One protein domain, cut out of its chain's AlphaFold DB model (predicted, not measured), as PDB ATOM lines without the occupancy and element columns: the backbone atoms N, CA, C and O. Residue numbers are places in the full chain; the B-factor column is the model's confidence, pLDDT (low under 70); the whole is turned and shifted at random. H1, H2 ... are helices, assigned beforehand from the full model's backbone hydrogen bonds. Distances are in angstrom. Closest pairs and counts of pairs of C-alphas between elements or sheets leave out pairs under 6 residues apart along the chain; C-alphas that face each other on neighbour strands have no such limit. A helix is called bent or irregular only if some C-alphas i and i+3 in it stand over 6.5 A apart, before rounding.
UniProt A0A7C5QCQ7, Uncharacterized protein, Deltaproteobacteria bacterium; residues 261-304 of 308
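Overview. This is residues 261 to 304 of the 308 residues of an uncharacterized protein of Deltaproteobacteria bacterium (UniProt A0A7C5QCQ7). One long helix, H2, makes the long axis, with the short helix H1 near one side of it and a long link, residues 267 to 280, looping back to where H2 begins. After H2, residues 297 to 304 fold back on another side of it. The 44 printed residues hold two named helices, H1 then H2, and no named strand: the class is all helix. The whole is compact, radius of gyration of the C-alphas 9.9 A, spanning 26 by 20 by 13 A.

Along the chain. Find C-alpha 261 at (132.138, 135.003, 55.006); from there H1 runs to residue 266, 8.8 A away. Find C-alpha 281 at (136.733, 144.637, 43.850); H2 runs 24.0 A to C-alpha 296 at (115.322, 137.638, 52.215). H2 has a kink of 30 degrees near residue 289 and is only just irregular: C-alphas 289 and 292 are 6.8 A apart.

Arrangement. Look at Ala 264 and Phe 290, whose C-alphas, the closest of H1 and H2, are 6.6 A apart: the helices are close but not clearly touching. They run the same way at a steep tilt of 43 degrees. Every O i to N i+4 pair is within hydrogen-bond range in H1, and 10 of 12 in H2.

Size, cuts and confidence. The farthest C-alphas, Asp 280 and Lys 298, are 26.1 A apart. The link from H1 to H2 is long, the printed part has no cut, and no printed residue is under 70 in pLDDT.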
ATOM      1  N   TRP A 261     131.978 135.712  56.273       95.25
ATOM      2  CA  TRP A 261     132.138 135.003  55.006       95.25
ATOM      3  C   TRP A 261     131.548 133.585  55.060       95.25
ATOM      4  O   TRP A 261     130.767 133.220  54.182       95.25
ATOM      5  N   LYS A 262     131.834 132.808  56.113       94.44
ATOM      6  CA  LYS A 262     131.273 131.459  56.310       94.44
ATOM      7  C   LYS A 262     129.749 131.481  56.436       94.44
ATOM      8  O   LYS A 262     129.079 130.619  55.870       94.44
ATOM      9  N   TYR A 263     129.193 132.477  57.124       93.88
ATOM     10  CA  TYR A 263     127.747 132.660  57.229       93.88
ATOM     11  C   TYR A 263     127.108 132.904  55.855       93.88
ATOM     12  O   TYR A 263     126.108 132.270  55.516       93.88
ATOM     13  N   ALA A 264     127.712 133.755  55.023       94.00
ATOM     14  CA  ALA A 264     127.238 133.994  53.662       94.00
ATOM     15  C   ALA A 264     127.261 132.714  52.803       94.00
ATOM     16  O   ALA A 264     126.277 132.414  52.123       94.00
ATOM     17  N   LEU A 265     128.332 131.915  52.884       94.00
ATOM     18  CA  LEU A 265     128.412 130.619  52.197       94.00
ATOM     19  C   LEU A 265     127.312 129.653  52.657       94.00
ATOM     20  O   LEU A 265     126.630 129.062  51.822       94.00
ATOM     21  N   LYS A 266     127.082 129.542  53.974       93.31
ATOM     22  CA  LYS A 266     126.008 128.716  54.560       93.31
ATOM     23  C   LYS A 266     124.624 129.114  54.035       93.31
ATOM     24  O   LYS A 266     123.742 128.269  53.927       93.31
ATOM     25  N   LYS A 267     124.427 130.391  53.693       92.75
ATOM     26  CA  LYS A 267     123.175 130.907  53.121       92.75
ATOM     27  C   LYS A 267     123.080 130.773  51.595       92.75
ATOM     28  O   LYS A 267     122.070 131.177  51.025       92.75
ATOM     29  N   GLY A 268     124.080 130.182  50.941       92.00
ATOM     30  CA  GLY A 268     124.064 129.893  49.507       92.00
ATOM     31  C   GLY A 268     124.712 130.963  48.627       92.00
ATOM     32  O   GLY A 268     124.502 130.948  47.416       92.00
ATOM     33  N   VAL A 269     125.501 131.889  49.189       92.38
ATOM     34  CA  VAL A 269     126.325 132.784  48.361       92.38
ATOM     35  C   VAL A 269     127.396 131.962  47.644       92.38
ATOM     36  O   VAL A 269     128.278 131.387  48.280       92.38
ATOM     37  N   ILE A 270     127.381 131.967  46.311       89.38
ATOM     38  CA  ILE A 270     128.449 131.380  45.494       89.38
ATOM     39  C   ILE A 270     129.579 132.413  45.369       89.38
ATOM     40  O   ILE A 270     129.624 133.204  44.429       89.38
ATOM     41  N   PHE A 271     130.469 132.463  46.366       88.00
ATOM     42  CA  PHE A 271     131.604 133.391  46.374       88.00
ATOM     43  C   PHE A 271     132.836 132.796  47.064       88.00
ATOM     44  O   PHE A 271     132.936 132.740  48.288       88.00
ATOM     45  N   HIS A 272     133.817 132.369  46.270       81.25
ATOM     46  CA  HIS A 272     134.965 131.597  46.765       81.25
ATOM     47  C   HIS A 272     136.128 132.447  47.290       81.25
ATOM     48  O   HIS A 272     137.087 131.915  47.846       81.25
ATOM     49  N   ARG A 273     136.075 133.769  47.106       89.62
ATOM     50  CA  ARG A 273     137.124 134.683  47.567       89.62
ATOM     51  C   ARG A 273     136.727 135.285  48.905       89.62
ATOM     52  O   ARG A 273     135.558 135.538  49.158       89.62
ATOM     53  N   ARG A 274     137.704 135.539  49.769       91.12
ATOM     54  CA  ARG A 274     137.440 136.184  51.055       91.12
ATOM     55  C   ARG A 274     137.487 137.704  50.891       91.12
ATOM     56  O   ARG A 274     138.471 138.201  50.339       91.12
ATOM     57  N   PRO A 275     136.456 138.445  51.326       93.75
ATOM     58  CA  PRO A 275     136.468 139.901  51.261       93.75
ATOM     59  C   PRO A 275     137.468 140.467  52.275       93.75
ATOM     60  O   PRO A 275     137.545 139.997  53.408       93.75
ATOM     61  N   SER A 276     138.196 141.518  51.898       91.44
ATOM     62  CA  SER A 276     139.052 142.254  52.846       91.44
ATOM     63  C   SER A 276     138.223 143.155  53.782       91.44
ATOM     64  O   SER A 276     138.633 143.530  54.886       91.44
ATOM     65  N   GLY A 277     137.029 143.528  53.316       93.69
ATOM     66  CA  GLY A 277     136.151 144.514  53.925       93.69
ATOM     67  C   GLY A 277     136.454 145.955  53.528       93.69
ATOM     68  O   GLY A 277     135.689 146.843  53.894       93.69
ATOM     69  N   TYR A 278     137.519 146.215  52.769       93.25
ATOM     70  CA  TYR A 278     137.800 147.524  52.179       93.25
ATOM     71  C   TYR A 278     137.033 147.730  50.866       93.25
ATOM     72  O   TYR A 278     136.272 146.882  50.413       93.25
ATOM     73  N   ARG A 279     137.212 148.889  50.226       91.44
ATOM     74  CA  ARG A 279     136.551 149.238  48.954       91.44
ATOM     75  C   ARG A 279     137.250 148.638  47.731       91.44
ATOM     76  O   ARG A 279     137.394 149.303  46.708       91.44
ATOM     77  N   ASP A 280     137.683 147.392  47.839       93.06
ATOM     78  CA  ASP A 280     138.287 146.642  46.744       93.06
ATOM     79  C   ASP A 280     137.227 145.885  45.920       93.06
ATOM     80  O   ASP A 280     136.055 145.796  46.300       93.06
ATOM     81  N   ARG A 281     137.636 145.350  44.764       94.56
ATOM     82  CA  ARG A 281     136.733 144.637  43.850       94.56
ATOM     83  C   ARG A 281     136.100 143.401  44.501       94.56
ATOM     84  O   ARG A 281     134.899 143.204  44.352       94.56
ATOM     85  N   VAL A 282     136.873 142.618  45.255       94.25
ATOM     86  CA  VAL A 282     136.409 141.376  45.894       94.25
ATOM     87  C   VAL A 282     135.354 141.689  46.952       94.25
ATOM     88  O   VAL A 282     134.301 141.060  46.981       94.25
ATOM     89  N   SER A 283     135.584 142.705  47.784       95.06
ATOM     90  CA  SER A 283     134.599 143.119  48.790       95.06
ATOM     91  C   SER A 283     133.305 143.650  48.157       95.06
ATOM     92  O   SER A 283     132.225 143.355  48.659       95.06
ATOM     93  N   LYS A 284     133.381 144.383  47.036       95.00
ATOM     94  CA  LYS A 284     132.188 144.851  46.301       95.00
ATOM     95  C   LYS A 284     131.378 143.697  45.710       95.00
ATOM     96  O   LYS A 284     130.160 143.682  45.858       95.00
ATOM     97  N   GLU A 285     132.041 142.739  45.066       95.44
ATOM     98  CA  GLU A 285     131.385 141.542  44.524       95.44
ATOM     99  C   GLU A 285     130.707 140.739  45.641       95.44
ATOM    100  O   GLU A 285     129.538 140.381  45.515       95.44
ATOM    101  N   PHE A 286     131.394 140.542  46.771       96.62
ATOM    102  CA  PHE A 286     130.824 139.883  47.946       96.62
ATOM    103  C   PHE A 286     129.558 140.585  48.455       96.62
ATOM    104  O   PHE A 286     128.539 139.933  48.680       96.62
ATOM    105  N   ILE A 287     129.604 141.914  48.606       96.06
ATOM    106  CA  ILE A 287     128.456 142.721  49.042       96.06
ATOM    107  C   ILE A 287     127.278 142.530  48.088       96.06
ATOM    108  O   ILE A 287     126.181 142.201  48.535       96.06
ATOM    109  N   ASN A 288     127.503 142.684  46.783       95.75
ATOM    110  CA  ASN A 288     126.443 142.573  45.780       95.75
ATOM    111  C   ASN A 288     125.790 141.185  45.782       95.75
ATOM    112  O   ASN A 288     124.570 141.089  45.669       95.75
ATOM    113  N   SER A 289     126.581 140.129  45.971       95.50
ATOM    114  CA  SER A 289     126.073 138.757  46.045       95.50
ATOM    115  C   SER A 289     125.317 138.461  47.342       95.50
ATOM    116  O   SER A 289     124.412 137.630  47.346       95.50
ATOM    117  N   PHE A 290     125.663 139.124  48.450       95.31
ATOM    118  CA  PHE A 290     125.082 138.824  49.759       95.31
ATOM    119  C   PHE A 290     123.859 139.692  50.113       95.31
ATOM    120  O   PHE A 290     122.963 139.233  50.822       95.31
ATOM    121  N   LEU A 291     123.753 140.912  49.572       95.12
ATOM    122  CA  LEU A 291     122.620 141.822  49.811       95.12
ATOM    123  C   LEU A 291     121.228 141.203  49.548       95.12
ATOM    124  O   LEU A 291     120.342 141.395  50.389       95.12
ATOM    125  N   PRO A 292     120.987 140.441  48.459       94.88
ATOM    126  CA  PRO A 292     119.691 139.797  48.230       94.88
ATOM    127  C   PRO A 292     119.306 138.813  49.341       94.88
ATOM    128  O   PRO A 292     118.133 138.709  49.704       94.88
ATOM    129  N   ILE A 293     120.294 138.123  49.914       92.56
ATOM    130  CA  ILE A 293     120.088 137.172  51.007       92.56
ATOM    131  C   ILE A 293     119.747 137.911  52.293       92.56
ATOM    132  O   ILE A 293     118.777 137.547  52.948       92.56
ATOM    133  N   LEU A 294     120.472 138.982  52.625       91.94
ATOM    134  CA  LEU A 294     120.147 139.804  53.796       91.94
ATOM    135  C   LEU A 294     118.706 140.324  53.731       91.94
ATOM    136  O   LEU A 294     117.975 140.235  54.716       91.94
ATOM    137  N   LYS A 295     118.262 140.765  52.545       92.50
ATOM    138  CA  LYS A 295     116.873 141.183  52.310       92.50
ATOM    139  C   LYS A 295     115.877 140.038  52.537       92.50
ATOM    140  O   LYS A 295     114.863 140.250  53.197       92.50
ATOM    141  N   LYS A 296     116.162 138.836  52.022       91.75
ATOM    142  CA  LYS A 296     115.322 137.638  52.215       91.75
ATOM    143  C   LYS A 296     115.216 137.241  53.693       91.75
ATOM    144  O   LYS A 296     114.126 136.933  54.163       91.75
ATOM    145  N   GLU A 297     116.328 137.304  54.420       88.31
ATOM    146  CA  GLU A 297     116.421 136.979  55.850       88.31
ATOM    147  C   GLU A 297     115.925 138.119  56.760       88.31
ATOM    148  O   GLU A 297     115.940 137.979  57.981       88.31
ATOM    149  N   LYS A 298     115.485 139.252  56.188       90.06
ATOM    150  CA  LYS A 298     115.068 140.463  56.918       90.06
ATOM    151  C   LYS A 298     116.149 140.988  57.876       90.06
ATOM    152  O   LYS A 298     115.844 141.543  58.932       90.06
ATOM    153  N   ILE A 299     117.416 140.823  57.501       88.69
ATOM    154  CA  ILE A 299     118.557 141.386  58.220       88.69
ATOM    155  C   ILE A 299     118.804 142.797  57.690       88.69
ATOM    156  O   ILE A 299     119.037 142.991  56.496       88.69
ATOM    157  N   ASP A 300     118.773 143.778  58.589       89.62
ATOM    158  CA  ASP A 300     119.065 145.172  58.255       89.62
ATOM    159  C   ASP A 300     120.520 145.320  57.778       89.62
ATOM    160  O   ASP A 300     121.466 144.847  58.422       89.62
ATOM    161  N   THR A 301     120.706 145.999  56.646       92.19
ATOM    162  CA  THR A 301     122.020 146.246  56.049       92.19
ATOM    163  C   THR A 301     122.914 147.091  56.948       92.19
ATOM    164  O   THR A 301     124.132 146.973  56.838       92.19
ATOM    165  N   VAL A 302     122.358 147.852  57.897       92.69
ATOM    166  CA  VAL A 302     123.122 148.598  58.910       92.69
ATOM    167  C   VAL A 302     123.957 147.682  59.823       92.69
ATOM    168  O   VAL A 302     124.947 148.120  60.403       92.69
ATOM    169  N   CYS A 303     123.591 146.401  59.954       91.56
ATOM    170  CA  CYS A 303     124.367 145.401  60.697       91.56
ATOM    171  C   CYS A 303     125.526 144.811  59.879       91.56
ATOM    172  O   CYS A 303     126.393 144.145  60.443       91.56
ATOM    173  N   PHE A 304     125.532 145.031  58.564       93.50
ATOM    174  CA  PHE A 304     126.464 144.428  57.614       93.50
ATOM    175  C   PHE A 304     127.431 145.457  57.012       93.50
ATOM    176  O   PHE A 304     128.646 145.265  57.058       93.50
TER     177      PHE A 304